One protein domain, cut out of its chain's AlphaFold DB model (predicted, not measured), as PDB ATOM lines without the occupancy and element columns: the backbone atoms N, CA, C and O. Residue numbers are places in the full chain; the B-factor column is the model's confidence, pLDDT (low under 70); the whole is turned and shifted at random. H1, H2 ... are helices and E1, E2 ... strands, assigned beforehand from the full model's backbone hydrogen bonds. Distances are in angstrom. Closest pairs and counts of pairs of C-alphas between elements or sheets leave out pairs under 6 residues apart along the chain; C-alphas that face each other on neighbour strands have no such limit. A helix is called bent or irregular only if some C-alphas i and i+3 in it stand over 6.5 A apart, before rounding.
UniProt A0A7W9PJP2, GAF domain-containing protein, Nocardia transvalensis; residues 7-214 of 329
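AT A GLANCE: This is residues 7 to 214 of the 329 residues of the protein "GAF domain-containing protein" of Nocardia transvalensis (UniProt A0A7W9PJP2). A twisted sheet of five strands makes the core; H4 and H8, side by side and running opposite ways, cover one face, H3 packs on both to make a bundle, and short H6 packs on the opposite face. H1 packs over E2 and E1, H2 lies at one end of the domain with few contacts, and the short H5 and H7 lie at the opposite end. The printed part has 208 residues with eight named helices and five named strands, in the order H1 H2 H3 H4 E1 E2 H5 H6 E3 H7 E4 E5 H8; the class is mixed, helices and strands. The sheet's order is E2 E1 E5 E4 E3, all antiparallel. The whole is compact, with a radius of gyration of the C-alphas of 16.0 A, and rounded, spanning 41 by 41 by 33 A.

HOW THE PARTS SIT: H1, residues 9 to 16, is on a sheet that runs E2, residues 99 to 105, E1, residues 86 to 92, E5, residues 173 to 181, E4, residues 160 to 167, and E3, residues 135 to 137. It runs along the strands, over E2 and E1, at a height over the sheet of 8.3 A; its closest C-alphas to E2 are those of Leu 12 and Val 102, 5.1 A apart. H2, residues 27 to 46, only just touches H3, residues 48 to 62, with 3 pairs of C-alphas within 8 A and only at the corner by their link; the closest are Gly 44 and Leu 51, 5.3 A. H3 is the hub. H3, H4, residues 67 to 82, and H8, residues 189 to 209, form an up and down bundle, each helix running against the one before it. H3 and H4 are a helical hairpin at a shallow tilt of 17 degrees, with C-alphas 57 and 77 closest at 5.3 A. H3 and H8 touch at C-alphas 54 and 194, 6.2 A. H4 and H8 touch at C-alphas 67 and 209, 6.0 A, opposite ways at a shallow tilt of 3 degrees. H4 runs across the strands at 64 degrees to E2 on the local plane, and H8 slantwise at 41 degrees to E4; Leu 166 and Gly 203 have the closest C-alphas of E4 and H8, 3.9 A. There are three layers, helices on both faces of the sheet: H1, H4 and H8 on one face, and H6, residues 124 to 131, on the other. In the hairpin E1 and E2, N 89 and O 103 are 2.9 A apart; N 88 and O 178 of E1 and E5, 2.9 A; in the hairpin E4 and E5, N 164 and O 177, 2.8 A; N 137 and O 161 of E3 and E4, 2.8 A. H5, residues 109 to 114, only grazes the sheet with residues 112 to 113, and it only just touches H7, residues 147 to 155, with 3 pairs of C-alphas within 8 A, Phe 111 and Ile 152 closest at 6.6 A. In H1, H2, H4, H5, H6 and H8 every O i to N i+4 pair is within hydrogen-bond range; in H3 it is 9 of 11, in H7 3 of 5.

IN THESE COORDINATES: H1 begins at C-alpha 9, (26.723, -21.627, 34.791). H2 is 29.0 A long, H3 21.3 A, H4 22.5 A, E5 24.2 A and H8 30.4 A. H7 is irregular, with C-alphas 148 and 151 7.6 A apart. H8 ends at C-alpha 209, (42.327, -24.361, 32.911).

THE WHOLE: The C-alphas of Val 45 and Glu 110, the two farthest apart, are 44.0 A apart. The printed part has no cut and no long link. The mean pLDDT of the printed part is 84.3; residues 18 to 49, 119, 187 to 188 and 213 to 214 are under 70.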
ATOM      1  N   ILE A   7      28.392 -20.899  41.544       94.94
ATOM      2  CA  ILE A   7      28.795 -20.796  40.139       94.94
ATOM      3  C   ILE A   7      27.608 -20.363  39.278       94.94
ATOM      4  O   ILE A   7      26.552 -20.994  39.282       94.94
ATOM      5  N   LEU A   8      27.812 -19.342  38.447       92.50
ATOM      6  CA  LEU A   8      26.830 -18.876  37.473       92.50
ATOM      7  C   LEU A   8      27.065 -19.579  36.128       92.50
ATOM      8  O   LEU A   8      27.798 -19.094  35.261       92.50
ATOM      9  N   SER A   9      26.435 -20.741  35.933       89.94
ATOM     10  CA  SER A   9      26.723 -21.627  34.791       89.94
ATOM     11  C   SER A   9      26.422 -21.017  33.415       89.94
ATOM     12  O   SER A   9      27.044 -21.391  32.423       89.94
ATOM     13  N   ALA A  10      25.442 -20.111  33.302       90.94
ATOM     14  CA  ALA A  10      25.139 -19.449  32.029       90.94
ATOM     15  C   ALA A  10      26.240 -18.443  31.624       90.94
ATOM     16  O   ALA A  10      26.808 -18.625  30.545       90.94
ATOM     17  N   PRO A  11      26.626 -17.468  32.472       89.12
ATOM     18  CA  PRO A  11      27.796 -16.622  32.227       89.12
ATOM     19  C   PRO A  11      29.089 -17.400  31.982       89.12
ATOM     20  O   PRO A  11      29.822 -17.073  31.052       89.12
ATOM     21  N   LEU A  12      29.348 -18.452  32.768       91.31
ATOM     22  CA  LEU A  12      30.563 -19.248  32.613       91.31
ATOM     23  C   LEU A  12      30.635 -19.905  31.230       91.31
ATOM     24  O   LEU A  12      31.657 -19.808  30.558       91.31
ATOM     25  N   ARG A  13      29.533 -20.501  30.756       89.19
ATOM     26  CA  ARG A  13      29.483 -21.087  29.409       89.19
ATOM     27  C   ARG A  13      29.766 -20.061  28.317       89.19
ATOM     28  O   ARG A  13      30.447 -20.401  27.354       89.19
ATOM     29  N   LEU A  14      29.282 -18.827  28.453       87.06
ATOM     30  CA  LEU A  14      29.537 -17.775  27.466       87.06
ATOM     31  C   LEU A  14      31.034 -17.465  27.345       87.06
ATOM     32  O   LEU A  14      31.557 -17.454  26.235       87.06
ATOM     33  N   VAL A  15      31.732 -17.290  28.472       87.44
ATOM     34  CA  VAL A  15      33.166 -16.952  28.453       87.44
ATOM     35  C   VAL A  15      34.056 -18.127  28.034       87.44
ATOM     36  O   VAL A  15      35.114 -17.903  27.455       87.44
ATOM     37  N   THR A  16      33.631 -19.377  28.256       87.00
ATOM     38  CA  THR A  16      34.420 -20.571  27.894       87.00
ATOM     39  C   THR A  16      34.150 -21.109  26.487       87.00
ATOM     40  O   THR A  16      34.814 -22.053  26.068       87.00
ATOM     41  N   SER A  17      33.170 -20.574  25.751       78.81
ATOM     42  CA  SER A  17      32.777 -21.106  24.429       78.81
ATOM     43  C   SER A  17      33.658 -20.629  23.264       78.81
ATOM     44  O   SER A  17      33.536 -21.150  22.156       78.81
ATOM     45  N   GLY A  18      34.527 -19.637  23.482       67.88
ATOM     46  CA  GLY A  18      35.393 -19.055  22.452       67.88
ATOM     47  C   GLY A  18      36.881 -19.349  22.682       67.88
ATOM     48  O   GLY A  18      37.297 -19.527  23.827       67.88
ATOM     49  N   PRO A  19      37.714 -19.370  21.624       63.19
ATOM     50  CA  PRO A  19      39.147 -19.592  21.773       63.19
ATOM     51  C   PRO A  19      39.790 -18.444  22.559       63.19
ATOM     52  O   PRO A  19      39.723 -17.282  22.157       63.19
ATOM     53  N   HIS A  20      40.465 -18.766  23.661       64.12
ATOM     54  CA  HIS A  20      41.373 -17.835  24.324       64.12
ATOM     55  C   HIS A  20      42.678 -17.782  23.536       64.12
ATOM     56  O   HIS A  20      43.588 -18.583  23.738       64.12
ATOM     57  N   ARG A  21      42.751 -16.877  22.559       52.66
ATOM     58  CA  ARG A  21      43.953 -16.745  21.738       52.66
ATOM     59  C   ARG A  21      45.062 -16.060  22.548       52.66
ATOM     60  O   ARG A  21      44.822 -14.967  23.066       52.66
ATOM     61  N   PRO A  22      46.277 -16.631  22.613       51.47
ATOM     62  CA  PRO A  22      47.407 -15.941  23.213       51.47
ATOM     63  C   PRO A  22      47.695 -14.641  22.449       51.47
ATOM     64  O   PRO A  22      47.798 -14.640  21.218       51.47
ATOM     65  N   ALA A  23      47.802 -13.530  23.174       55.00
ATOM     66  CA  ALA A  23      48.406 -12.305  22.662       55.00
ATOM     67  C   ALA A  23      49.934 -12.417  22.774       55.00
ATOM     68  O   ALA A  23      50.437 -13.183  23.593       55.00
ATOM     69  N   ALA A  24      50.673 -11.665  21.957       53.28
ATOM     70  CA  ALA A  24      52.122 -11.599  22.117       53.28
ATOM     71  C   ALA A  24      52.459 -10.968  23.487       53.28
ATOM     72  O   ALA A  24      51.862  -9.939  23.821       53.28
ATOM     73  N   PRO A  25      53.378 -11.555  24.271       55.78
ATOM     74  CA  PRO A  25      53.755 -11.013  25.570       55.78
ATOM     75  C   PRO A  25      54.395  -9.628  25.432       55.78
ATOM     76  O   PRO A  25      55.216  -9.411  24.541       55.78
ATOM     77  N   ASP A  26      54.066  -8.706  26.340       62.84
ATOM     78  CA  ASP A  26      54.782  -7.432  26.481       62.84
ATOM     79  C   ASP A  26      56.046  -7.655  27.338       62.84
ATOM     80  O   ASP A  26      55.933  -7.959  28.533       62.84
ATOM     81  N   PRO A  27      57.263  -7.481  26.788       60.19
ATOM     82  CA  PRO A  27      58.508  -7.678  27.532       60.19
ATOM     83  C   PRO A  27      58.622  -6.809  28.793       60.19
ATOM     84  O   PRO A  27      59.203  -7.228  29.795       60.19
ATOM     85  N   THR A  28      58.042  -5.606  28.776       62.69
ATOM     86  CA  THR A  28      58.037  -4.696  29.932       62.69
ATOM     87  C   THR A  28      57.175  -5.255  31.062       62.69
ATOM     88  O   THR A  28      57.507  -5.129  32.243       62.69
ATOM     89  N   MET A  29      56.064  -5.889  30.698       65.19
ATOM     90  CA  MET A  29      55.114  -6.509  31.614       65.19
ATOM     91  C   MET A  29      55.706  -7.775  32.244       65.19
ATOM     92  O   MET A  29      55.644  -7.932  33.465       65.19
ATOM     93  N   LEU A  30      56.372  -8.613  31.441       64.69
ATOM     94  CA  LEU A  30      57.110  -9.784  31.922       64.69
ATOM     95  C   LEU A  30      58.161  -9.395  32.967       64.69
ATOM     96  O   LEU A  30      58.177  -9.957  34.057       64.69
ATOM     97  N   LEU A  31      58.979  -8.373  32.691       63.91
ATOM     98  CA  LEU A  31      59.989  -7.897  33.640       63.91
ATOM     99  C   LEU A  31      59.364  -7.402  34.955       63.91
ATOM    100  O   LEU A  31      59.859  -7.713  36.041       63.91
ATOM    101  N   ARG A  32      58.250  -6.661  34.876       66.31
ATOM    102  CA  ARG A  32      57.502  -6.221  36.067       66.31
ATOM    103  C   ARG A  32      56.987  -7.405  36.877       66.31
ATOM    104  O   ARG A  32      57.009  -7.331  38.104       66.31
ATOM    105  N   ARG A  33      56.541  -8.479  36.223       67.19
ATOM    106  CA  ARG A  33      56.084  -9.699  36.898       67.19
ATOM    107  C   ARG A  33      57.230 -10.473  37.532       67.19
ATOM    108  O   ARG A  33      57.101 -10.855  38.691       67.19
ATOM    109  N   THR A  34      58.370 -10.607  36.860       64.06
ATOM    110  CA  THR A  34      59.579 -11.202  37.453       64.06
ATOM    111  C   THR A  34      59.998 -10.447  38.716       64.06
ATOM    112  O   THR A  34      60.153 -11.048  39.778       64.06
ATOM    113  N   ALA A  35      60.085  -9.113  38.646       63.25
ATOM    114  CA  ALA A  35      60.398  -8.279  39.807       63.25
ATOM    115  C   ALA A  35      59.334  -8.389  40.914       63.25
ATOM    116  O   ALA A  35      59.658  -8.358  42.101       63.25
ATOM    117  N   HIS A  36      58.060  -8.541  40.543       66.69
ATOM    118  CA  HIS A  36      56.972  -8.719  41.497       66.69
ATOM    119  C   HIS A  36      57.092 -10.033  42.282       66.69
ATOM    120  O   HIS A  36      56.999 -10.014  43.510       66.69
ATOM    121  N   PHE A  37      57.370 -11.148  41.601       65.50
ATOM    122  CA  PHE A  37      57.612 -12.437  42.253       65.50
ATOM    123  C   PHE A  37      58.903 -12.435  43.083       65.50
ATOM    124  O   PHE A  37      58.919 -12.980  44.185       65.50
ATOM    125  N   ALA A  38      59.958 -11.748  42.638       61.00
ATOM    126  CA  ALA A  38      61.168 -11.562  43.444       61.00
ATOM    127  C   ALA A  38      60.880 -10.778  44.742       61.00
ATOM    128  O   ALA A  38      61.310 -11.169  45.831       61.00
ATOM    129  N   ALA A  39      60.073  -9.716  44.663       61.16
ATOM    130  CA  ALA A  39      59.622  -8.970  45.839       61.16
ATOM    131  C   ALA A  39      58.721  -9.808  46.768       61.16
ATOM    132  O   ALA A  39      58.655  -9.537  47.968       61.16
ATOM    133  N   ALA A  40      58.040 -10.834  46.246       61.62
ATOM    134  CA  ALA A  40      57.274 -11.789  47.045       61.62
ATOM    135  C   ALA A  40      58.179 -12.625  47.960       61.62
ATOM    136  O   ALA A  40      57.844 -12.835  49.127       61.62
ATOM    137  N   ALA A  41      59.338 -13.056  47.452       57.97
ATOM    138  CA  ALA A  41      60.318 -13.802  48.234       57.97
ATOM    139  C   ALA A  41      60.856 -12.961  49.404       57.97
ATOM    140  O   ALA A  41      60.901 -13.437  50.538       57.97
ATOM    141  N   GLN A  42      61.168 -11.682  49.159       55.38
ATOM    142  CA  GLN A  42      61.581 -10.736  50.207       55.38
ATOM    143  C   GLN A  42      60.465 -10.486  51.232       55.38
ATOM    144  O   GLN A  42      60.695 -10.569  52.437       55.38
ATOM    145  N   PHE A  43      59.230 -10.275  50.768       60.88
ATOM    146  CA  PHE A  43      58.064 -10.127  51.642       60.88
ATOM    147  C   PHE A  43      57.855 -11.346  52.551       60.88
ATOM    148  O   PHE A  43      57.462 -11.203  53.707       60.88
ATOM    149  N   GLY A  44      58.161 -12.546  52.054       56.78
ATOM    150  CA  GLY A  44      58.116 -13.782  52.828       56.78
ATOM    151  C   GLY A  44      59.054 -13.805  54.037       56.78
ATOM    152  O   GLY A  44      58.694 -14.358  55.077       56.78
ATOM    153  N   VAL A  45      60.224 -13.171  53.916       53.56
ATOM    154  CA  VAL A  45      61.205 -13.032  55.004       53.56
ATOM    155  C   VAL A  45      60.720 -12.021  56.044       53.56
ATOM    156  O   VAL A  45      60.801 -12.283  57.242       53.56
ATOM    157  N   GLU A  46      60.170 -10.891  55.596       56.12
ATOM    158  CA  GLU A  46      59.703  -9.806  56.470       56.12
ATOM    159  C   GLU A  46      58.385 -10.135  57.191       56.12
ATOM    160  O   GLU A  46      58.155  -9.682  58.311       56.12
ATOM    161  N   GLN A  47      57.500 -10.906  56.550       65.31
ATOM    162  CA  GLN A  47      56.133 -11.168  57.011       65.31
ATOM    163  C   GLN A  47      55.795 -12.672  56.950       65.31
ATOM    164  O   GLN A  47      54.942 -13.112  56.171       65.31
ATOM    165  N   PRO A  48      56.392 -13.510  57.814       62.03
ATOM    166  CA  PRO A  48      56.244 -14.966  57.739       62.03
ATOM    167  C   PRO A  48      54.804 -15.450  57.982       62.03
ATOM    168  O   PRO A  48      54.380 -16.468  57.435       62.03
ATOM    169  N   THR A  49      54.017 -14.734  58.790       69.81
ATOM    170  CA  THR A  49      52.597 -15.063  59.014       69.81
ATOM    171  C   THR A  49      51.751 -14.790  57.772       69.81
ATOM    172  O   THR A  49      50.881 -15.595  57.438       69.81
ATOM    173  N   ALA A  50      52.034 -13.700  57.057       70.56
ATOM    174  CA  ALA A  50      51.395 -13.379  55.786       70.56
ATOM    175  C   ALA A  50      51.678 -14.452  54.728       70.56
ATOM    176  O   ALA A  50      50.755 -14.918  54.061       70.56
ATOM    177  N   LEU A  51      52.930 -14.911  54.636       70.81
ATOM    178  CA  LEU A  51      53.314 -15.968  53.702       70.81
ATOM    179  C   LEU A  51      52.628 -17.306  54.013       70.81
ATOM    180  O   LEU A  51      52.185 -17.987  53.094       70.81
ATOM    181  N   ARG A  52      52.469 -17.673  55.293       70.50
ATOM    182  CA  ARG A  52      51.713 -18.886  55.665       70.50
ATOM    183  C   ARG A  52      50.245 -18.808  55.247       70.50
ATOM    184  O   ARG A  52      49.709 -19.799  54.762       70.50
ATOM    185  N   ARG A  53      49.604 -17.642  55.408       80.69
ATOM    186  CA  ARG A  53      48.222 -17.412  54.943       80.69
ATOM    187  C   ARG A  53      48.130 -17.539  53.423       80.69
ATOM    188  O   ARG A  53      47.231 -18.216  52.938       80.69
ATOM    189  N   LEU A  54      49.081 -16.947  52.696       79.44
ATOM    190  CA  LEU A  54      49.172 -17.076  51.243       79.44
ATOM    191  C   LEU A  54      49.331 -18.541  50.819       79.44
ATOM    192  O   LEU A  54      48.556 -19.010  49.998       79.44
ATOM    193  N   HIS A  55      50.282 -19.271  51.409       72.44
ATOM    194  CA  HIS A  55      50.537 -20.677  51.087       72.44
ATOM    195  C   HIS A  55      49.326 -21.573  51.378       72.44
ATOM    196  O   HIS A  55      48.976 -22.426  50.568       72.44
ATOM    197  N   ALA A  56      48.643 -21.356  52.505       76.88
ATOM    198  CA  ALA A  56      47.407 -22.068  52.810       76.88
ATOM    199  C   ALA A  56      46.322 -21.783  51.757       76.88
ATOM    200  O   ALA A  56      45.688 -22.712  51.266       76.88
ATOM    201  N   ALA A  57      46.143 -20.512  51.377       84.94
ATOM    202  CA  ALA A  57      45.148 -20.095  50.395       84.94
ATOM    203  C   ALA A  57      45.443 -20.609  48.978       84.94
ATOM    204  O   ALA A  57      44.512 -20.965  48.261       84.94
ATOM    205  N   THR A  58      46.709 -20.666  48.560       80.88
ATOM    206  CA  THR A  58      47.089 -21.202  47.245       80.88
ATOM    207  C   THR A  58      47.088 -22.729  47.220       80.88
ATOM    208  O   THR A  58      46.728 -23.321  46.203       80.88
ATOM    209  N   GLY A  59      47.397 -23.380  48.345       75.94
ATOM    210  CA  GLY A  59      47.304 -24.831  48.504       75.94
ATOM    211  C   GLY A  59      45.883 -25.373  48.330       75.94
ATOM    212  O   GLY A  59      45.716 -26.511  47.898       75.94
ATOM    213  N   THR A  60      44.840 -24.572  48.585       83.81
ATOM    214  CA  THR A  60      43.462 -25.000  48.284       83.81
ATOM    215  C   THR A  60      43.215 -25.117  46.780       83.81
ATOM    216  O   THR A  60      42.426 -25.968  46.371       83.81
ATOM    217  N   LEU A  61      43.897 -24.318  45.950       85.56
ATOM    218  CA  LEU A  61      43.655 -24.232  44.507       85.56
ATOM    219  C   LEU A  61      44.215 -25.436  43.736       85.56
ATOM    220  O   LEU A  61      43.630 -25.860  42.740       85.56
ATOM    221  N   THR A  62      45.331 -26.009  44.194       75.69
ATOM    222  CA  THR A  62      46.031 -27.108  43.499       75.69
ATOM    223  C   THR A  62      45.212 -28.400  43.446       75.69
ATOM    224  O   THR A  62      45.358 -29.183  42.511       75.69
ATOM    225  N   GLY A  63      44.301 -28.601  44.402       76.31
ATOM    226  CA  GLY A  63      43.400 -29.755  44.461       76.31
ATOM    227  C   GLY A  63      42.088 -29.608  43.682       76.31
ATOM    228  O   GLY A  63      41.203 -30.442  43.860       76.31
ATOM    229  N   ALA A  64      41.912 -28.551  42.881       88.00
ATOM    230  CA  ALA A  64      40.644 -28.292  42.201       88.00
ATOM    231  C   ALA A  64      40.340 -29.317  41.088       88.00
ATOM    232  O   ALA A  64      41.145 -29.507  40.172       88.00
ATOM    233  N   ALA A  65      39.149 -29.922  41.095       89.56
ATOM    234  CA  ALA A  65      38.759 -30.956  40.125       89.56
ATOM    235  C   ALA A  65      38.502 -30.404  38.707       89.56
ATOM    236  O   ALA A  65      38.716 -31.092  37.712       89.56
ATOM    237  N   GLY A  66      38.090 -29.139  38.598       90.50
ATOM    238  CA  GLY A  66      37.694 -28.486  37.347       90.50
ATOM    239  C   GLY A  66      37.788 -26.962  37.441       90.50
ATOM    240  O   GLY A  66      38.165 -26.436  38.486       90.50
ATOM    241  N   LEU A  67      37.461 -26.255  36.354       93.62
ATOM    242  CA  LEU A  67      37.440 -24.784  36.345       93.62
ATOM    243  C   LEU A  67      36.425 -24.226  37.354       93.62
ATOM    244  O   LEU A  67      36.750 -23.297  38.078       93.62
ATOM    245  N   GLU A  68      35.230 -24.812  37.438       95.44
ATOM    246  CA  GLU A  68      34.188 -24.391  38.385       95.44
ATOM    247  C   GLU A  68      34.659 -24.491  39.842       95.44
ATOM    248  O   GLU A  68      34.615 -23.506  40.575       95.44
ATOM    249  N   ASP A  69      35.200 -25.649  40.235       94.69
ATOM    250  CA  ASP A  69      35.773 -25.868  41.571       94.69
ATOM    251  C   ASP A  69      36.944 -24.907  41.847       94.69
ATOM    252  O   ASP A  69      37.047 -24.329  42.926       94.69
ATOM    253  N   LEU A  70      37.801 -24.659  40.846       95.62
ATOM    254  CA  LEU A  70      38.887 -23.685  40.966       95.62
ATOM    255  C   LEU A  70      38.349 -22.272  41.225       95.62
ATOM    256  O   LEU A  70      38.834 -21.607  42.133       95.62
ATOM    257  N   LEU A  71      37.351 -21.815  40.465       97.38
ATOM    258  CA  LEU A  71      36.760 -20.482  40.618       97.38
ATOM    259  C   LEU A  71      36.103 -20.305  41.993       97.38
ATOM    260  O   LEU A  71      36.298 -19.266  42.626       97.38
ATOM    261  N   GLY A  72      35.380 -21.322  42.475       97.12
ATOM    262  CA  GLY A  72      34.815 -21.331  43.827       97.12
ATOM    263  C   GLY A  72      35.900 -21.198  44.898       97.12
ATOM    264  O   GLY A  72      35.851 -20.292  45.727       97.12
ATOM    265  N   ARG A  73      36.959 -22.014  44.814       96.38
ATOM    266  CA  ARG A  73      38.095 -21.954  45.751       96.38
ATOM    267  C   ARG A  73      38.857 -20.635  45.684       96.38
ATOM    268  O   ARG A  73      39.287 -20.142  46.722       96.38
ATOM    269  N   VAL A  74      39.021 -20.052  44.493       97.06
ATOM    270  CA  VAL A  74      39.631 -18.724  44.331       97.06
ATOM    271  C   VAL A  74      38.836 -17.684  45.111       97.06
ATOM    272  O   VAL A  74      39.425 -16.898  45.855       97.06
ATOM    273  N   LEU A  75      37.509 -17.703  44.972       98.00
ATOM    274  CA  LEU A  75      36.631 -16.776  45.669       98.00
ATOM    275  C   LEU A  75      36.673 -16.976  47.190       98.00
ATOM    276  O   LEU A  75      36.899 -16.016  47.927       98.00
ATOM    277  N   ASP A  76      36.518 -18.213  47.653       96.69
ATOM    278  CA  ASP A  76      36.480 -18.539  49.081       96.69
ATOM    279  C   ASP A  76      37.814 -18.210  49.775       96.69
ATOM    280  O   ASP A  76      37.840 -17.619  50.862       96.69
ATOM    281  N   SER A  77      38.941 -18.513  49.120       94.94
ATOM    282  CA  SER A  77      40.276 -18.131  49.592       94.94
ATOM    283  C   SER A  77      40.448 -16.610  49.631       94.94
ATOM    284  O   SER A  77      40.972 -16.091  50.616       94.94
ATOM    285  N   ALA A  78      39.990 -15.873  48.611       95.50
ATOM    286  CA  ALA A  78      40.085 -14.414  48.592       95.50
ATOM    287  C   ALA A  78      39.270 -13.767  49.721       95.50
ATOM    288  O   ALA A  78      39.791 -12.899  50.418       95.50
ATOM    289  N   ILE A  79      38.032 -14.227  49.941       94.88
ATOM    290  CA  ILE A  79      37.172 -13.777  51.045       94.88
ATOM    291  C   ILE A  79      37.846 -14.054  52.395       94.88
ATOM    292  O   ILE A  79      37.907 -13.175  53.252       94.88
ATOM    293  N   THR A  80      38.424 -15.246  52.566       93.25
ATOM    294  CA  THR A  80      39.131 -15.631  53.798       93.25
ATOM    295  C   THR A  80      40.388 -14.787  54.035       93.25
ATOM    296  O   THR A  80      40.677 -14.388  55.165       93.25
ATOM    297  N   LEU A  81      41.157 -14.496  52.981       89.25
ATOM    298  CA  LEU A  81      42.371 -13.683  53.070       89.25
ATOM    299  C   LEU A  81      42.073 -12.231  53.454       89.25
ATOM    300  O   LEU A  81      42.861 -11.632  54.186       89.25
ATOM    301  N   THR A  82      40.960 -11.667  52.993       89.81
ATOM    302  CA  THR A  82      40.594 -10.273  53.284       89.81
ATOM    303  C   THR A  82      39.655 -10.115  54.475       89.81
ATOM    304  O   THR A  82      39.483  -8.997  54.952       89.81
ATOM    305  N   GLY A  83      39.055 -11.203  54.966       90.69
ATOM    306  CA  GLY A  83      37.988 -11.137  55.966       90.69
ATOM    307  C   GLY A  83      36.725 -10.457  55.429       90.69
ATOM    308  O   GLY A  83      36.008  -9.815  56.191       90.69
ATOM    309  N   ALA A  84      36.492 -10.538  54.119       93.62
ATOM    310  CA  ALA A  84      35.365  -9.884  53.472       93.62
ATOM    311  C   ALA A  84      34.025 -10.557  53.794       93.62
ATOM    312  O   ALA A  84      33.955 -11.736  54.134       93.62
ATOM    313  N   ASP A  85      32.943  -9.798  53.636       95.12
ATOM    314  CA  ASP A  85      31.576 -10.289  53.818       95.12
ATOM    315  C   ASP A  85      31.046 -10.999  52.567       95.12
ATOM    316  O   ASP A  85      30.220 -11.909  52.660       95.12
ATOM    317  N   TYR A  86      31.498 -10.539  51.397       94.12
ATOM    318  CA  TYR A  86      31.005 -10.953  50.089       94.12
ATOM    319  C   TYR A  86      32.131 -10.965  49.060       94.12
ATOM    320  O   TYR A  86      33.169 -10.309  49.219       94.12
ATOM    321  N   GLY A  87      31.882 -11.606  47.925       96.88
ATOM    322  CA  GLY A  87      32.780 -11.472  46.791       96.88
ATOM    323  C   GLY A  87      32.234 -12.052  45.501       96.88
ATOM    324  O   GLY A  87      31.192 -12.698  45.474       96.88
ATOM    325  N   ASN A  88      32.949 -11.786  44.417       97.81
ATOM    326  CA  ASN A  88      32.695 -12.401  43.127       97.81
ATOM    327  C   ASN A  88      34.000 -12.589  42.349       97.81
ATOM    328  O   ASN A  88      35.013 -11.947  42.642       97.81
ATOM    329  N   VAL A  89      33.958 -13.480  41.362       97.75
ATOM    330  CA  VAL A  89      34.993 -13.591  40.335       97.75
ATOM    331  C   VAL A  89      34.359 -13.312  38.988       97.75
ATOM    332  O   VAL A  89      33.285 -13.829  38.658       97.75
ATOM    333  N   GLN A  90      35.064 -12.509  38.207       96.81
ATOM    334  CA  GLN A  90      34.743 -12.216  36.826       96.81
ATOM    335  C   GLN A  90      35.796 -12.837  35.917       96.81
ATOM    336  O   GLN A  90      36.977 -12.841  36.258       96.81
ATOM    337  N   LEU A  91      35.384 -13.318  34.750       95.50
ATOM    338  CA  LEU A  91      36.297 -13.699  33.674       95.50
ATOM    339  C   LEU A  91      36.129 -12.752  32.495       95.50
ATOM    340  O   LEU A  91      35.043 -12.211  32.274       95.50
ATOM    341  N   VAL A  92      37.218 -12.550  31.760       92.19
ATOM    342  CA  VAL A  92      37.189 -11.800  30.508       92.19
ATOM    343  C   VAL A  92      36.489 -12.647  29.449       92.19
ATOM    344  O   VAL A  92      36.873 -13.783  29.182       92.19
ATOM    345  N   ASP A  93      35.454 -12.085  28.839       89.69
ATOM    346  CA  ASP A  93      34.805 -12.646  27.665       89.69
ATOM    347  C   ASP A  93      35.733 -12.468  26.449       89.69
ATOM    348  O   ASP A  93      36.005 -11.333  26.055       89.69
ATOM    349  N   PRO A  94      36.228 -13.550  25.822       84.25
ATOM    350  CA  PRO A  94      37.182 -13.447  24.722       84.25
ATOM    351  C   PRO A  94      36.575 -12.818  23.460       84.25
ATOM    352  O   PRO A  94      37.322 -12.341  22.609       84.25
ATOM    353  N   ALA A  95      35.244 -12.822  23.317       85.12
ATOM    354  CA  ALA A  95      34.570 -12.254  22.155       85.12
ATOM    355  C   ALA A  95      34.413 -10.732  22.257       85.12
ATOM    356  O   ALA A  95      34.449 -10.044  21.238       85.12
ATOM    357  N   THR A  96      34.226 -10.209  23.470       85.50
ATOM    358  CA  THR A  96      33.894  -8.790  23.699       85.50
ATOM    359  C   THR A  96      34.968  -8.021  24.467       85.50
ATOM    360  O   THR A  96      34.999  -6.797  24.408       85.50
ATOM    361  N   GLY A  97      35.850  -8.716  25.188       84.94
ATOM    362  CA  GLY A  97      36.802  -8.130  26.134       84.94
ATOM    363  C   GLY A  97      36.177  -7.699  27.466       84.94
ATOM    364  O   GLY A  97      36.898  -7.224  28.342       84.94
ATOM    365  N   ALA A  98      34.863  -7.860  27.644       87.94
ATOM    366  CA  ALA A  98      34.155  -7.430  28.844       87.94
ATOM    367  C   ALA A  98      34.345  -8.406  30.015       87.94
ATOM    368  O   ALA A  98      34.508  -9.612  29.822       87.94
ATOM    369  N   LEU A  99      34.268  -7.901  31.249       91.44
ATOM    370  CA  LEU A  99      34.274  -8.742  32.448       91.44
ATOM    371  C   LEU A  99      32.859  -9.241  32.754       91.44
ATOM    372  O   LEU A  99      31.936  -8.438  32.900       91.44
ATOM    373  N   ARG A 100      32.705 -10.561  32.908       93.88
ATOM    374  CA  ARG A 100      31.436 -11.215  33.268       93.88
ATOM    375  C   ARG A 100      31.555 -11.952  34.589       93.88
ATOM    376  O   ARG A 100      32.491 -12.730  34.757       93.88
ATOM    377  N   ILE A 101      30.604 -11.752  35.502       95.81
ATOM    378  CA  ILE A 101      30.567 -12.493  36.773       95.81
ATOM    379  C   ILE A 101      30.269 -13.968  36.485       95.81
ATOM    380  O   ILE A 101      29.262 -14.289  35.860       95.81
ATOM    381  N   VAL A 102      31.138 -14.860  36.964       96.44
ATOM    382  CA  VAL A 102      31.000 -16.320  36.795       96.44
ATOM    383  C   VAL A 102      30.866 -17.072  38.116       96.44
ATOM    384  O   VAL A 102      30.400 -18.208  38.122       96.44
ATOM    385  N   THR A 103      31.251 -16.456  39.234       96.88
ATOM    386  CA  THR A 103      30.995 -16.979  40.582       96.88
ATOM    387  C   THR A 103      30.797 -15.841  41.572       96.88
ATOM    388  O   THR A 103      31.343 -14.749  41.387       96.88
ATOM    389  N   GLN A 104      29.995 -16.084  42.605       97.31
ATOM    390  CA  GLN A 104      29.618 -15.097  43.611       97.31
ATOM    391  C   GLN A 104      29.447 -15.733  44.994       97.31
ATOM    392  O   GLN A 104      29.181 -16.925  45.109       97.31
ATOM    393  N   SER A 105      29.571 -14.932  46.048       97.06
ATOM    394  CA  SER A 105      29.159 -15.306  47.397       97.06
ATOM    395  C   SER A 105      28.476 -14.128  48.085       97.06
ATOM    396  O   SER A 105      29.061 -13.053  48.247       97.06
ATOM    397  N   GLY A 106      27.226 -14.354  48.500       94.19
ATOM    398  CA  GLY A 106      26.429 -13.442  49.318       94.19
ATOM    399  C   GLY A 106      25.746 -12.281  48.586       94.19
ATOM    400  O   GLY A 106      25.197 -11.405  49.257       94.19
ATOM    401  N   PHE A 107      25.718 -12.286  47.252       94.38
ATOM    402  CA  PHE A 107      24.969 -11.320  46.448       94.38
ATOM    403  C   PHE A 107      23.601 -11.850  46.008       94.38
ATOM    404  O   PHE A 107      23.410 -13.043  45.786       94.38
ATOM    405  N   GLY A 108      22.638 -10.933  45.882       92.25
ATOM    406  CA  GLY A 108      21.319 -11.207  45.312       92.25
ATOM    407  C   GLY A 108      21.247 -10.894  43.809       92.25
ATOM    408  O   GLY A 108      22.135 -10.215  43.284       92.25
ATOM    409  N   PRO A 109      20.167 -11.318  43.127       91.44
ATOM    410  CA  PRO A 109      20.022 -11.191  41.675       91.44
ATOM    411  C   PRO A 109      20.125  -9.746  41.181       91.44
ATOM    412  O   PRO A 109      20.792  -9.500  40.192       91.44
ATOM    413  N   GLU A 110      19.596  -8.767  41.920       93.00
ATOM    414  CA  GLU A 110      19.685  -7.350  41.536       93.00
ATOM    415  C   GLU A 110      21.137  -6.859  41.357       93.00
ATOM    416  O   GLU A 110      21.433  -6.093  40.442       93.00
ATOM    417  N   PHE A 111      22.061  -7.312  42.215       93.38
ATOM    418  CA  PHE A 111      23.485  -6.990  42.087       93.38
ATOM    419  C   PHE A 111      24.106  -7.708  40.890       93.38
ATOM    420  O   PHE A 111      24.872  -7.104  40.138       93.38
ATOM    421  N   LEU A 112      23.772  -8.990  40.723       93.12
ATOM    422  CA  LEU A 112      24.302  -9.821  39.648       93.12
ATOM    423  C   LEU A 112      23.837  -9.334  38.275       93.12
ATOM    424  O   LEU A 112      24.640  -9.340  37.354       93.12
ATOM    425  N   ASP A 113      22.601  -8.854  38.161       91.38
ATOM    426  CA  ASP A 113      22.054  -8.274  36.936       91.38
ATOM    427  C   ASP A 113      22.702  -6.918  36.632       91.38
ATOM    428  O   ASP A 113      23.101  -6.658  35.497       91.38
ATOM    429  N   TYR A 114      22.870  -6.063  37.649       89.44
ATOM    430  CA  TYR A 114      23.472  -4.738  37.477       89.44
ATOM    431  C   TYR A 114      24.951  -4.811  37.061       89.44
ATOM    432  O   TYR A 114      25.388  -4.039  36.212       89.44
ATOM    433  N   PHE A 115      25.722  -5.734  37.645       86.12
ATOM    434  CA  PHE A 115      27.146  -5.933  37.341       86.12
ATOM    435  C   PHE A 115      27.412  -7.152  36.447       86.12
ATOM    436  O   PHE A 115      28.549  -7.629  36.382       86.12
ATOM    437  N   ALA A 116      26.386  -7.657  35.751       80.31
ATOM    438  CA  ALA A 116      26.491  -8.847  34.903       80.31
ATOM    439  C   ALA A 116      27.617  -8.712  33.872       80.31
ATOM    440  O   ALA A 116      28.345  -9.673  33.604       80.31
ATOM    441  N   VAL A 117      27.751  -7.503  33.316       76.00
ATOM    442  CA  VAL A 117      28.790  -7.107  32.369       76.00
ATOM    443  C   VAL A 117      29.350  -5.760  32.806       76.00
ATOM    444  O   VAL A 117      28.596  -4.809  32.997       76.00
ATOM    445  N   VAL A 118      30.668  -5.681  32.975       74.56
ATOM    446  CA  VAL A 118      31.357  -4.427  33.303       74.56
ATOM    447  C   VAL A 118      32.188  -3.987  32.105       74.56
ATOM    448  O   VAL A 118      33.145  -4.666  31.731       74.56
ATOM    449  N   GLU A 119      31.812  -2.845  31.527       69.19
ATOM    450  CA  GLU A 119      32.442  -2.265  30.328       69.19
ATOM    451  C   GLU A 119      33.102  -0.902  30.597       69.19
ATOM    452  O   GLU A 119      33.889  -0.423  29.782       69.19
ATOM    453  N   ASP A 120      32.814  -0.272  31.740       70.88
ATOM    454  CA  ASP A 120      33.326   1.054  32.090       70.88
ATOM    455  C   ASP A 120      34.351   1.031  33.235       70.88
ATOM    456  O   ASP A 120      34.462   0.072  33.999       70.88
ATOM    457  N   ALA A 121      35.100   2.130  33.364       77.88
ATOM    458  CA  ALA A 121      36.109   2.335  34.401       77.88
ATOM    459  C   ALA A 121      35.577   3.106  35.629       77.88
ATOM    460  O   ALA A 121      36.346   3.785  36.307       77.88
ATOM    461  N   THR A 122      34.272   3.052  35.918       80.50
ATOM    462  CA  THR A 122      33.672   3.735  37.086       80.50
ATOM    463  C   THR A 122      33.521   2.803  38.292       80.50
ATOM    464  O   THR A 122      33.651   3.216  39.452       80.50
ATOM    465  N   SER A 123      33.405   1.501  38.032       83.69
ATOM    466  CA  SER A 123      33.471   0.451  39.048       83.69
ATOM    467  C   SER A 123      34.911   0.178  39.524       83.69
ATOM    468  O   SER A 123      35.901   0.585  38.911       83.69
ATOM    469  N   ALA A 124      35.067  -0.524  40.652       84.25
ATOM    470  CA  ALA A 124      36.393  -0.913  41.144       84.25
ATOM    471  C   ALA A 124      37.087  -1.927  40.218       84.25
ATOM    472  O   ALA A 124      38.278  -1.791  39.949       84.25
ATOM    473  N   CYS A 125      36.353  -2.924  39.708       86.12
ATOM    474  CA  CYS A 125      36.889  -3.889  38.745       86.12
ATOM    475  C   CYS A 125      37.205  -3.239  37.394       86.12
ATOM    476  O   CYS A 125      38.257  -3.530  36.838       86.12
ATOM    477  N   GLY A 126      36.387  -2.293  36.925       86.38
ATOM    478  CA  GLY A 126      36.673  -1.501  35.730       86.38
ATOM    479  C   GLY A 126      37.974  -0.701  35.830       86.38
ATOM    480  O   GLY A 126      38.822  -0.760  34.940       86.38
ATOM    481  N   ARG A 127      38.195  -0.008  36.957       89.75
ATOM    482  CA  ARG A 127      39.454   0.720  37.219       89.75
ATOM    483  C   ARG A 127      40.661  -0.209  37.338       89.75
ATOM    484  O   ARG A 127      41.739   0.109  36.833       89.75
ATOM    485  N   ALA A 128      40.482  -1.360  37.983       90.25
ATOM    486  CA  ALA A 128      41.528  -2.371  38.089       90.25
ATOM    487  C   ALA A 128      41.885  -2.966  36.717       90.25
ATOM    488  O   ALA A 128      43.062  -3.108  36.395       90.25
ATOM    489  N   ALA A 129      40.885  -3.244  35.877       87.56
ATOM    490  CA  ALA A 129      41.076  -3.743  34.518       87.56
ATOM    491  C   ALA A 129      41.809  -2.725  33.633       87.56
ATOM    492  O   ALA A 129      42.770  -3.087  32.961       87.56
ATOM    493  N   ALA A 130      41.427  -1.444  33.697       85.44
ATOM    494  CA  ALA A 130      42.056  -0.380  32.913       85.44
ATOM    495  C   ALA A 130      43.543  -0.161  33.252       85.44
ATOM    496  O   ALA A 130      44.316   0.277  32.404       85.44
ATOM    497  N   THR A 131      43.947  -0.449  34.492       84.62
ATOM    498  CA  THR A 131      45.328  -0.254  34.964       84.62
ATOM    499  C   THR A 131      46.142  -1.545  35.031       84.62
ATOM    500  O   THR A 131      47.355  -1.485  35.229       84.62
ATOM    501  N   GLY A 132      45.496  -2.711  34.920       83.19
ATOM    502  CA  GLY A 132      46.113  -4.007  35.215       83.19
ATOM    503  C   GLY A 132      46.599  -4.127  36.666       83.19
ATOM    504  O   GLY A 132      47.465  -4.949  36.963       83.19
ATOM    505  N   ALA A 133      46.088  -3.291  37.573       87.00
ATOM    506  CA  ALA A 133      46.545  -3.193  38.952       87.00
ATOM    507  C   ALA A 133      45.376  -3.298  39.933       87.00
ATOM    508  O   ALA A 133      44.236  -2.969  39.620       87.00
ATOM    509  N   GLN A 134      45.669  -3.757  41.148       90.88
ATOM    510  CA  GLN A 134      44.673  -3.831  42.210       90.88
ATOM    511  C   GLN A 134      44.107  -2.440  42.526       90.88
ATOM    512  O   GLN A 134      44.861  -1.472  42.646       90.88
ATOM    513  N   PHE A 135      42.788  -2.355  42.704       92.56
ATOM    514  CA  PHE A 135      42.095  -1.109  43.021       92.56
ATOM    515  C   PHE A 135      41.198  -1.264  44.252       92.56
ATOM    516  O   PHE A 135      40.549  -2.296  44.428       92.56
ATOM    517  N   VAL A 136      41.136  -0.226  45.092       93.44
ATOM    518  CA  VAL A 136      40.338  -0.206  46.327       93.44
ATOM    519  C   VAL A 136      39.427   1.014  46.357       93.44
ATOM    520  O   VAL A 136      39.893   2.149  46.306       93.44
ATOM    521  N   VAL A 137      38.129   0.773  46.520       94.25
ATOM    522  CA  VAL A 137      37.164   1.774  46.981       94.25
ATOM    523  C   VAL A 137      37.051   1.625  48.489       94.25
ATOM    524  O   VAL A 137      36.441   0.673  48.974       94.25
ATOM    525  N   ALA A 138      37.656   2.557  49.224       93.94
ATOM    526  CA  ALA A 138      37.653   2.529  50.685       93.94
ATOM    527  C   ALA A 138      36.261   2.802  51.276       93.94
ATOM    528  O   ALA A 138      35.897   2.218  52.293       93.94
ATOM    529  N   ASP A 139      35.486   3.684  50.636       95.75
ATOM    530  CA  ASP A 139      34.088   3.937  50.976       95.75
ATOM    531  C   ASP A 139      33.294   4.343  49.723       95.75
ATOM    532  O   ASP A 139      33.545   5.384  49.112       95.75
ATOM    533  N   THR A 140      32.308   3.531  49.344       95.31
ATOM    534  CA  THR A 140      31.443   3.759  48.176       95.31
ATOM    535  C   THR A 140      30.663   5.068  48.277       95.31
ATOM    536  O   THR A 140      30.338   5.678  47.256       95.31
ATOM    537  N   ARG A 141      30.385   5.545  49.497       94.88
ATOM    538  CA  ARG A 141      29.632   6.786  49.723       94.88
ATOM    539  C   ARG A 141      30.453   8.042  49.455       94.88
ATOM    540  O   ARG A 141      29.865   9.061  49.099       94.88
ATOM    541  N   SER A 142      31.774   7.985  49.614       94.31
ATOM    542  CA  SER A 142      32.652   9.151  49.466       94.31
ATOM    543  C   SER A 142      33.456   9.152  48.166       94.31
ATOM    544  O   SER A 142      33.796  10.234  47.695       94.31
ATOM    545  N   ASP A 143      33.704   7.993  47.543       93.56
ATOM    546  CA  ASP A 143      34.381   7.914  46.242       93.56
ATOM    547  C   ASP A 143      33.523   8.589  45.144       93.56
ATOM    548  O   ASP A 143      32.394   8.144  44.893       93.56
ATOM    549  N   PRO A 144      34.003   9.671  44.495       91.69
ATOM    550  CA  PRO A 144      33.246  10.367  43.453       91.69
ATOM    551  C   PRO A 144      33.073   9.549  42.170       91.69
ATOM    552  O   PRO A 144      32.017   9.617  41.548       91.69
ATOM    553  N   ALA A 145      34.077   8.759  41.783       88.81
ATOM    554  CA  ALA A 145      34.025   7.937  40.576       88.81
ATOM    555  C   ALA A 145      33.044   6.765  40.731       88.81
ATOM    556  O   ALA A 145      32.452   6.325  39.754       88.81
ATOM    557  N   PHE A 146      32.805   6.316  41.967       91.44
ATOM    558  CA  PHE A 146      31.836   5.263  42.276       91.44
ATOM    559  C   PHE A 146      30.383   5.767  42.406       91.44
ATOM    560  O   PHE A 146      29.476   4.988  42.704       91.44
ATOM    561  N   ALA A 147      30.124   7.067  42.207       92.00
ATOM    562  CA  ALA A 147      28.825   7.679  42.497       92.00
ATOM    563  C   ALA A 147      27.640   7.001  41.786       92.00
ATOM    564  O   ALA A 147      26.596   6.806  42.412       92.00
ATOM    565  N   ALA A 148      27.818   6.579  40.529       91.31
ATOM    566  CA  ALA A 148      26.786   5.903  39.736       91.31
ATOM    567  C   ALA A 148      26.325   4.563  40.343       91.31
ATOM    568  O   ALA A 148      25.189   4.139  40.133       91.31
ATOM    569  N   HIS A 149      27.176   3.920  41.147       92.94
ATOM    570  CA  HIS A 149      26.944   2.592  41.710       92.94
ATOM    571  C   HIS A 149      26.523   2.611  43.189       92.94
ATOM    572  O   HIS A 149      26.307   1.561  43.795       92.94
ATOM    573  N   ARG A 150      26.392   3.788  43.814       94.25
ATOM    574  CA  ARG A 150      26.090   3.894  45.254       94.25
ATOM    575  C   ARG A 150      24.779   3.225  45.642       94.25
ATOM    576  O   ARG A 150      24.729   2.531  46.652       94.25
ATOM    577  N   ALA A 151      23.739   3.410  44.833       95.31
ATOM    578  CA  ALA A 151      22.417   2.877  45.136       95.31
ATOM    579  C   ALA A 151      22.400   1.339  45.120       95.31
ATOM    580  O   ALA A 151      21.779   0.730  45.989       95.31
ATOM    581  N   ILE A 152      23.108   0.708  44.172       94.94
ATOM    582  CA  ILE A 152      23.231  -0.754  44.149       94.94
ATOM    583  C   ILE A 152      24.126  -1.253  45.288       94.94
ATOM    584  O   ILE A 152      23.801  -2.258  45.911       94.94
ATOM    585  N   ALA A 153      25.193  -0.524  45.633       94.69
ATOM    586  CA  ALA A 153      26.056  -0.879  46.757       94.69
ATOM    587  C   ALA A 153      25.327  -0.838  48.104       94.69
ATOM    588  O   ALA A 153      25.496  -1.731  48.930       94.69
ATOM    589  N   GLU A 154      24.464   0.158  48.303       95.62
ATOM    590  CA  GLU A 154      23.622   0.263  49.490       95.62
ATOM    591  C   GLU A 154      22.618  -0.891  49.589       95.62
ATOM    592  O   GLU A 154      22.521  -1.530  50.639       95.62
ATOM    593  N   ARG A 155      21.926  -1.220  48.491       95.44
ATOM    594  CA  ARG A 155      20.981  -2.349  48.438       95.44
ATOM    595  C   ARG A 155      21.671  -3.700  48.645       95.44
ATOM    596  O   ARG A 155      21.171  -4.525  49.407       95.44
ATOM    597  N   ALA A 156      22.851  -3.882  48.051       94.56
ATOM    598  CA  ALA A 156      23.718  -5.048  48.237       94.56
ATOM    599  C   ALA A 156      24.485  -5.042  49.576       94.56
ATOM    600  O   ALA A 156      25.162  -6.015  49.899       94.56
ATOM    601  N   ARG A 157      24.348  -3.976  50.377       95.81
ATOM    602  CA  ARG A 157      24.896  -3.817  51.733       95.81
ATOM    603  C   ARG A 157      26.424  -3.867  51.830       95.81
ATOM    604  O   ARG A 157      26.944  -4.366  52.824       95.81
ATOM    605  N   PHE A 158      27.145  -3.294  50.867       96.19
ATOM    606  CA  PHE A 158      28.595  -3.099  50.984       96.19
ATOM    607  C   PHE A 158      28.999  -1.620  50.946       96.19
ATOM    608  O   PHE A 158      28.384  -0.781  50.283       96.19
ATOM    609  N   ARG A 159      30.069  -1.297  51.673       96.06
ATOM    610  CA  ARG A 159      30.669   0.039  51.769       96.06
ATOM    611  C   ARG A 159      32.076   0.094  51.215       96.06
ATOM    612  O   ARG A 159      32.491   1.173  50.826       96.06
ATOM    613  N   ALA A 160      32.779  -1.025  51.118       95.69
ATOM    614  CA  ALA A 160      34.081  -1.075  50.478       95.69
ATOM    615  C   ALA A 160      34.153  -2.219  49.473       95.69
ATOM    616  O   ALA A 160      33.500  -3.251  49.636       95.69
ATOM    617  N   VAL A 161      34.960  -2.025  48.435       95.19
ATOM    618  CA  VAL A 161      35.259  -3.056  47.442       95.19
ATOM    619  C   VAL A 161      36.725  -2.986  47.056       95.19
ATOM    620  O   VAL A 161      37.285  -1.910  46.847       95.19
ATOM    621  N   GLN A 162      37.340  -4.155  46.948       94.88
ATOM    622  CA  GLN A 162      38.713  -4.307  46.514       94.88
ATOM    623  C   GLN A 162      38.770  -5.329  45.383       94.88
ATOM    624  O   GLN A 162      38.400  -6.489  45.569       94.88
ATOM    625  N   SER A 163      39.276  -4.902  44.229       95.75
ATOM    626  CA  SER A 163      39.356  -5.702  43.006       95.75
ATOM    627  C   SER A 163      40.809  -6.015  42.673       95.75
ATOM    628  O   SER A 163      41.616  -5.098  42.507       95.75
ATOM    629  N   THR A 164      41.132  -7.303  42.585       96.00
ATOM    630  CA  THR A 164      42.463  -7.822  42.264       96.00
ATOM    631  C   THR A 164      42.433  -8.515  40.903       96.00
ATOM    632  O   THR A 164      41.702  -9.497  40.744       96.00
ATOM    633  N   PRO A 165      43.220  -8.037  39.922       95.19
ATOM    634  CA  PRO A 165      43.339  -8.693  38.628       95.19
ATOM    635  C   PRO A 165      43.837 -10.137  38.750       95.19
ATOM    636  O   PRO A 165      44.746 -10.422  39.527       95.19
ATOM    637  N   LEU A 166      43.263 -11.027  37.944       94.88
ATOM    638  CA  LEU A 166      43.758 -12.377  37.702       94.88
ATOM    639  C   LEU A 166      44.514 -12.349  36.374       94.88
ATOM    640  O   LEU A 166      43.898 -12.217  35.314       94.88
ATOM    641  N   LEU A 167      45.841 -12.407  36.439       87.62
ATOM    642  CA  LEU A 167      46.715 -12.208  35.283       87.62
ATOM    643  C   LEU A 167      47.458 -13.501  34.929       87.62
ATOM    644  O   LEU A 167      48.095 -14.089  35.805       87.62
ATOM    645  N   ALA A 168      47.482 -13.868  33.649       83.75
ATOM    646  CA  ALA A 168      48.424 -14.866  33.130       83.75
ATOM    647  C   ALA A 168      49.847 -14.298  33.096       83.75
ATOM    648  O   ALA A 168      50.013 -13.077  33.060       83.75
ATOM    649  N   TYR A 169      50.872 -15.149  33.125       75.12
ATOM    650  CA  TYR A 169      52.277 -14.767  33.271       75.12
ATOM    651  C   TYR A 169      52.762 -13.747  32.237       75.12
ATOM    652  O   TYR A 169      53.516 -12.845  32.588       75.12
ATOM    653  N   ASP A 170      52.244 -13.808  31.014       73.69
ATOM    654  CA  ASP A 170      52.458 -12.818  29.946       73.69
ATOM    655  C   ASP A 170      51.854 -11.422  30.225       73.69
ATOM    656  O   ASP A 170      52.073 -10.474  29.470       73.69
ATOM    657  N   GLY A 171      51.115 -11.281  31.325       77.00
ATOM    658  CA  GLY A 171      50.436 -10.071  31.770       77.00
ATOM    659  C   GLY A 171      49.005  -9.924  31.261       77.00
ATOM    660  O   GLY A 171      48.354  -8.933  31.600       77.00
ATOM    661  N   ARG A 172      48.489 -10.880  30.479       85.12
ATOM    662  CA  ARG A 172      47.107 -10.841  29.990       85.12
ATOM    663  C   ARG A 172      46.127 -10.913  31.157       85.12
ATOM    664  O   ARG A 172      46.234 -11.778  32.025       85.12
ATOM    665  N   LEU A 173      45.127 -10.034  31.134       89.81
ATOM    666  CA  LEU A 173      43.990 -10.097  32.045       89.81
ATOM    667  C   LEU A 173      43.116 -11.302  31.694       89.81
ATOM    668  O   LEU A 173      42.558 -11.376  30.603       89.81
ATOM    669  N   ILE A 174      43.010 -12.241  32.628       93.25
ATOM    670  CA  ILE A 174      42.171 -13.440  32.520       93.25
ATOM    671  C   ILE A 174      40.839 -13.213  33.230       93.25
ATOM    672  O   ILE A 174      39.790 -13.681  32.791       93.25
ATOM    673  N   GLY A 175      40.871 -12.451  34.318       95.06
ATOM    674  CA  GLY A 175      39.691 -12.155  35.104       95.06
ATOM    675  C   GLY A 175      39.971 -11.202  36.252       95.06
ATOM    676  O   GLY A 175      40.998 -10.528  36.305       95.06
ATOM    677  N   MET A 176      39.049 -11.167  37.197       97.12
ATOM    678  CA  MET A 176      39.096 -10.307  38.370       97.12
ATOM    679  C   MET A 176      38.533 -11.071  39.558       97.12
ATOM    680  O   MET A 176      37.498 -11.714  39.421       97.12
ATOM    681  N   VAL A 177      39.160 -10.960  40.725       97.75
ATOM    682  CA  VAL A 177      38.531 -11.344  41.993       97.75
ATOM    683  C   VAL A 177      38.248 -10.089  42.808       97.75
ATOM    684  O   VAL A 177      39.136  -9.263  43.034       97.75
ATOM    685  N   SER A 178      37.001  -9.931  43.242       96.94
ATOM    686  CA  SER A 178      36.541  -8.757  43.981       96.94
ATOM    687  C   SER A 178      35.966  -9.164  45.330       96.94
ATOM    688  O   SER A 178      35.053  -9.982  45.408       96.94
ATOM    689  N   THR A 179      36.475  -8.552  46.395       96.00
ATOM    690  CA  THR A 179      36.020  -8.774  47.776       96.00
ATOM    691  C   THR A 179      35.371  -7.506  48.316       96.00
ATOM    692  O   THR A 179      35.824  -6.400  48.008       96.00
ATOM    693  N   HIS A 180      34.278  -7.656  49.066       96.06
ATOM    694  CA  HIS A 180      33.433  -6.543  49.496       96.06
ATOM    695  C   HIS A 180      33.173  -6.609  50.998       96.06
ATOM    696  O   HIS A 180      32.922  -7.683  51.544       96.06
ATOM    697  N   LEU A 181      33.207  -5.447  51.648       95.38
ATOM    698  CA  LEU A 181      33.000  -5.309  53.087       95.38
ATOM    699  C   LEU A 181      31.800  -4.406  53.366       95.38
ATOM    700  O   LEU A 181      31.574  -3.420  52.656       95.38
ATOM    701  N   ARG A 182      31.039  -4.728  54.414       95.94
ATOM    702  CA  ARG A 182      29.896  -3.932  54.899       95.94
ATOM    703  C   ARG A 182      30.311  -2.578  55.453       95.94
ATOM    704  O   ARG A 182      29.531  -1.631  55.375       95.94
ATOM    705  N   ASP A 183      31.532  -2.489  55.964       94.44
ATOM    706  CA  ASP A 183      32.098  -1.285  56.557       94.44
ATOM    707  C   ASP A 183      33.167  -0.652  55.653       94.44
ATOM    708  O   ASP A 183      33.770  -1.342  54.823       94.44
ATOM    709  N   PRO A 184      33.411   0.668  55.778       92.62
ATOM    710  CA  PRO A 184      34.538   1.313  55.123       92.62
ATOM    711  C   PRO A 184      35.844   0.595  55.448       92.62
ATOM    712  O   PRO A 184      36.111   0.251  56.600       92.62
ATOM    713  N   TYR A 185      36.680   0.414  54.435       85.06
ATOM    714  CA  TYR A 185      37.898  -0.367  54.559       85.06
ATOM    715  C   TYR A 185      39.117   0.481  54.248       85.06
ATOM    716  O   TYR A 185      39.235   1.087  53.182       85.06
ATOM    717  N   ARG A 186      40.073   0.475  55.176       76.56
ATOM    718  CA  ARG A 186      41.410   1.001  54.937       76.56
ATOM    719  C   ARG A 186      42.363  -0.175  54.882       76.56
ATOM    720  O   ARG A 186      42.806  -0.667  55.913       76.56
ATOM    721  N   ALA A 187      42.647  -0.623  53.667       65.62
ATOM    722  CA  ALA A 187      43.510  -1.769  53.474       65.62
ATOM    723  C   ALA A 187      44.903  -1.508  54.049       65.62
ATOM    724  O   ALA A 187      45.552  -0.515  53.702       65.62
ATOM    725  N   ALA A 188      45.372  -2.400  54.916       68.12
ATOM    726  CA  ALA A 188      46.761  -2.383  55.324       68.12
ATOM    727  C   ALA A 188      47.625  -2.847  54.139       68.12
ATOM    728  O   ALA A 188      47.283  -3.800  53.438       68.12
ATOM    729  N   GLY A 189      48.755  -2.177  53.890       72.12
ATOM    730  CA  GLY A 189      49.580  -2.436  52.701       72.12
ATOM    731  C   GLY A 189      50.079  -3.884  52.568       72.12
ATOM    732  O   GLY A 189      50.394  -4.322  51.461       72.12
ATOM    733  N   HIS A 190      50.121  -4.640  53.671       70.75
ATOM    734  CA  HIS A 190      50.467  -6.060  53.671       70.75
ATOM    735  C   HIS A 190      49.332  -6.958  53.155       70.75
ATOM    736  O   HIS A 190      49.613  -7.864  52.375       70.75
ATOM    737  N   ASP A 191      48.069  -6.695  53.506       77.56
ATOM    738  CA  ASP A 191      46.928  -7.514  53.061       77.56
ATOM    739  C   ASP A 191      46.708  -7.389  51.551       77.56
ATOM    740  O   ASP A 191      46.512  -8.387  50.856       77.56
ATOM    741  N   LEU A 192      46.855  -6.172  51.014       84.12
ATOM    742  CA  LEU A 192      46.825  -5.929  49.570       84.12
ATOM    743  C   LEU A 192      47.920  -6.705  48.837       84.12
ATOM    744  O   LEU A 192      47.677  -7.288  47.782       84.12
ATOM    745  N   ARG A 193      49.127  -6.752  49.414       84.94
ATOM    746  CA  ARG A 193      50.261  -7.464  48.820       84.94
ATOM    747  C   ARG A 193      50.048  -8.974  48.820       84.94
ATOM    748  O   ARG A 193      50.293  -9.597  47.793       84.94
ATOM    749  N   ILE A 194      49.561  -9.547  49.922       84.88
ATOM    750  CA  ILE A 194      49.203 -10.974  49.989       84.88
ATOM    751  C   ILE A 194      48.181 -11.304  48.909       84.88
ATOM    752  O   ILE A 194      48.359 -12.264  48.164       84.88
ATOM    753  N   LEU A 195      47.118 -10.507  48.810       90.38
ATOM    754  CA  LEU A 195      46.056 -10.814  47.871       90.38
ATOM    755  C   LEU A 195      46.485 -10.612  46.416       90.38
ATOM    756  O   LEU A 195      46.038 -11.354  45.549       90.38
ATOM    757  N   ARG A 196      47.375  -9.657  46.141       89.19
ATOM    758  CA  ARG A 196      47.980  -9.517  44.815       89.19
ATOM    759  C   ARG A 196      48.756 -10.775  44.417       89.19
ATOM    760  O   ARG A 196      48.486 -11.318  43.356       89.19
ATOM    761  N   LEU A 197      49.618 -11.284  45.301       85.00
ATOM    762  CA  LEU A 197      50.367 -12.525  45.062       85.00
ATOM    763  C   LEU A 197      49.444 -13.737  44.894       85.00
ATOM    764  O   LEU A 197      49.677 -14.597  44.048       85.00
ATOM    765  N   PHE A 198      48.371 -13.791  45.683       89.12
ATOM    766  CA  PHE A 198      47.323 -14.789  45.511       89.12
ATOM    767  C   PHE A 198      46.651 -14.669  44.135       89.12
ATOM    768  O   PHE A 198      46.446 -15.679  43.470       89.12
ATOM    769  N   GLY A 199      46.347 -13.445  43.691       91.88
ATOM    770  CA  GLY A 199      45.760 -13.153  42.383       91.88
ATOM    771  C   GLY A 199      46.655 -13.563  41.215       91.88
ATOM    772  O   GLY A 199      46.147 -14.101  40.235       91.88
ATOM    773  N   ASP A 200      47.974 -13.397  41.334       85.31
ATOM    774  CA  ASP A 200      48.925 -13.859  40.316       85.31
ATOM    775  C   ASP A 200      48.925 -15.385  40.188       85.31
ATOM    776  O   ASP A 200      48.930 -15.919  39.079       85.31
ATOM    777  N   VAL A 201      48.877 -16.087  41.324       84.69
ATOM    778  CA  VAL A 201      48.785 -17.549  41.350       84.69
ATOM    779  C   VAL A 201      47.456 -18.037  40.781       84.69
ATOM    780  O   VAL A 201      47.419 -18.905  39.909       84.69
ATOM    781  N   ALA A 202      46.354 -17.489  41.289       92.56
ATOM    782  CA  ALA A 202      45.013 -17.849  40.861       92.56
ATOM    783  C   ALA A 202      44.817 -17.558  39.369       92.56
ATOM    784  O   ALA A 202      44.260 -18.387  38.655       92.56
ATOM    785  N   GLY A 203      45.313 -16.414  38.891       92.00
ATOM    786  CA  GLY A 203      45.236 -16.018  37.491       92.00
ATOM    787  C   GLY A 203      45.925 -17.000  36.561       92.00
ATOM    788  O   GLY A 203      45.324 -17.390  35.564       92.00
ATOM    789  N   GLU A 204      47.114 -17.474  36.918       85.69
ATOM    790  CA  GLU A 204      47.827 -18.464  36.113       85.69
ATOM    791  C   GLU A 204      47.124 -19.829  36.106       85.69
ATOM    792  O   GLU A 204      46.951 -20.440  35.052       85.69
ATOM    793  N   LEU A 205      46.641 -20.296  37.262       87.69
ATOM    794  CA  LEU A 205      45.890 -21.555  37.342       87.69
ATOM    795  C   LEU A 205      44.597 -21.493  36.520       87.69
ATOM    796  O   LEU A 205      44.254 -22.452  35.824       87.69
ATOM    797  N   VAL A 206      43.885 -20.366  36.578       92.69
ATOM    798  CA  VAL A 206      42.675 -20.138  35.781       92.69
ATOM    799  C   VAL A 206      43.027 -20.062  34.294       92.69
ATOM    800  O   VAL A 206      42.378 -20.737  33.496       92.69
ATOM    801  N   ALA A 207      44.087 -19.339  33.917       89.31
ATOM    802  CA  ALA A 207      44.584 -19.291  32.540       89.31
ATOM    803  C   ALA A 207      44.876 -20.697  32.007       89.31
ATOM    804  O   ALA A 207      44.441 -21.047  30.912       89.31
ATOM    805  N   HIS A 208      45.547 -21.530  32.805       85.25
ATOM    806  CA  HIS A 208      45.875 -22.903  32.444       85.25
ATOM    807  C   HIS A 208      44.613 -23.742  32.207       85.25
ATOM    808  O   HIS A 208      44.510 -24.429  31.192       85.25
ATOM    809  N   ARG A 209      43.608 -23.650  33.090       88.69
ATOM    810  CA  ARG A 209      42.327 -24.361  32.911       88.69
ATOM    811  C   ARG A 209      41.535 -23.889  31.695       88.69
ATOM    812  O   ARG A 209      40.755 -24.670  31.157       88.69
ATOM    813  N   LEU A 210      41.740 -22.650  31.265       87.50
ATOM    814  CA  LEU A 210      41.118 -22.075  30.076       87.50
ATOM    815  C   LEU A 210      41.932 -22.309  28.786       87.50
ATOM    816  O   LEU A 210      41.528 -21.846  27.723       87.50
ATOM    817  N   GLY A 211      43.078 -23.000  28.856       81.62
ATOM    818  CA  GLY A 211      43.965 -23.200  27.703       81.62
ATOM    819  C   GLY A 211      44.684 -21.924  27.245       81.62
ATOM    820  O   GLY A 211      45.116 -21.836  26.101       81.62
ATOM    821  N   ALA A 212      44.790 -20.935  28.133       70.50
ATOM    822  CA  ALA A 212      45.369 -19.620  27.882       70.50
ATOM    823  C   ALA A 212      46.718 -19.398  28.589       70.50
ATOM    824  O   ALA A 212      47.244 -18.291  28.508       70.50
ATOM    825  N   ALA A 213      47.253 -20.385  29.315       63.81
ATOM    826  CA  ALA A 213      48.563 -20.282  29.964       63.81
ATOM    827  C   ALA A 213      49.712 -20.518  28.976       63.81
ATOM    828  O   ALA A 213      49.574 -21.285  28.020       63.81
ATOM    829  N   ASP A 214      50.856 -19.888  29.244       64.50
ATOM    830  CA  ASP A 214      52.116 -20.196  28.571       64.50
ATOM    831  C   ASP A 214      52.973 -21.164  29.414       64.50
ATOM    832  O   ASP A 214      52.727 -21.394  30.601       64.50
TER     833      ASP A 214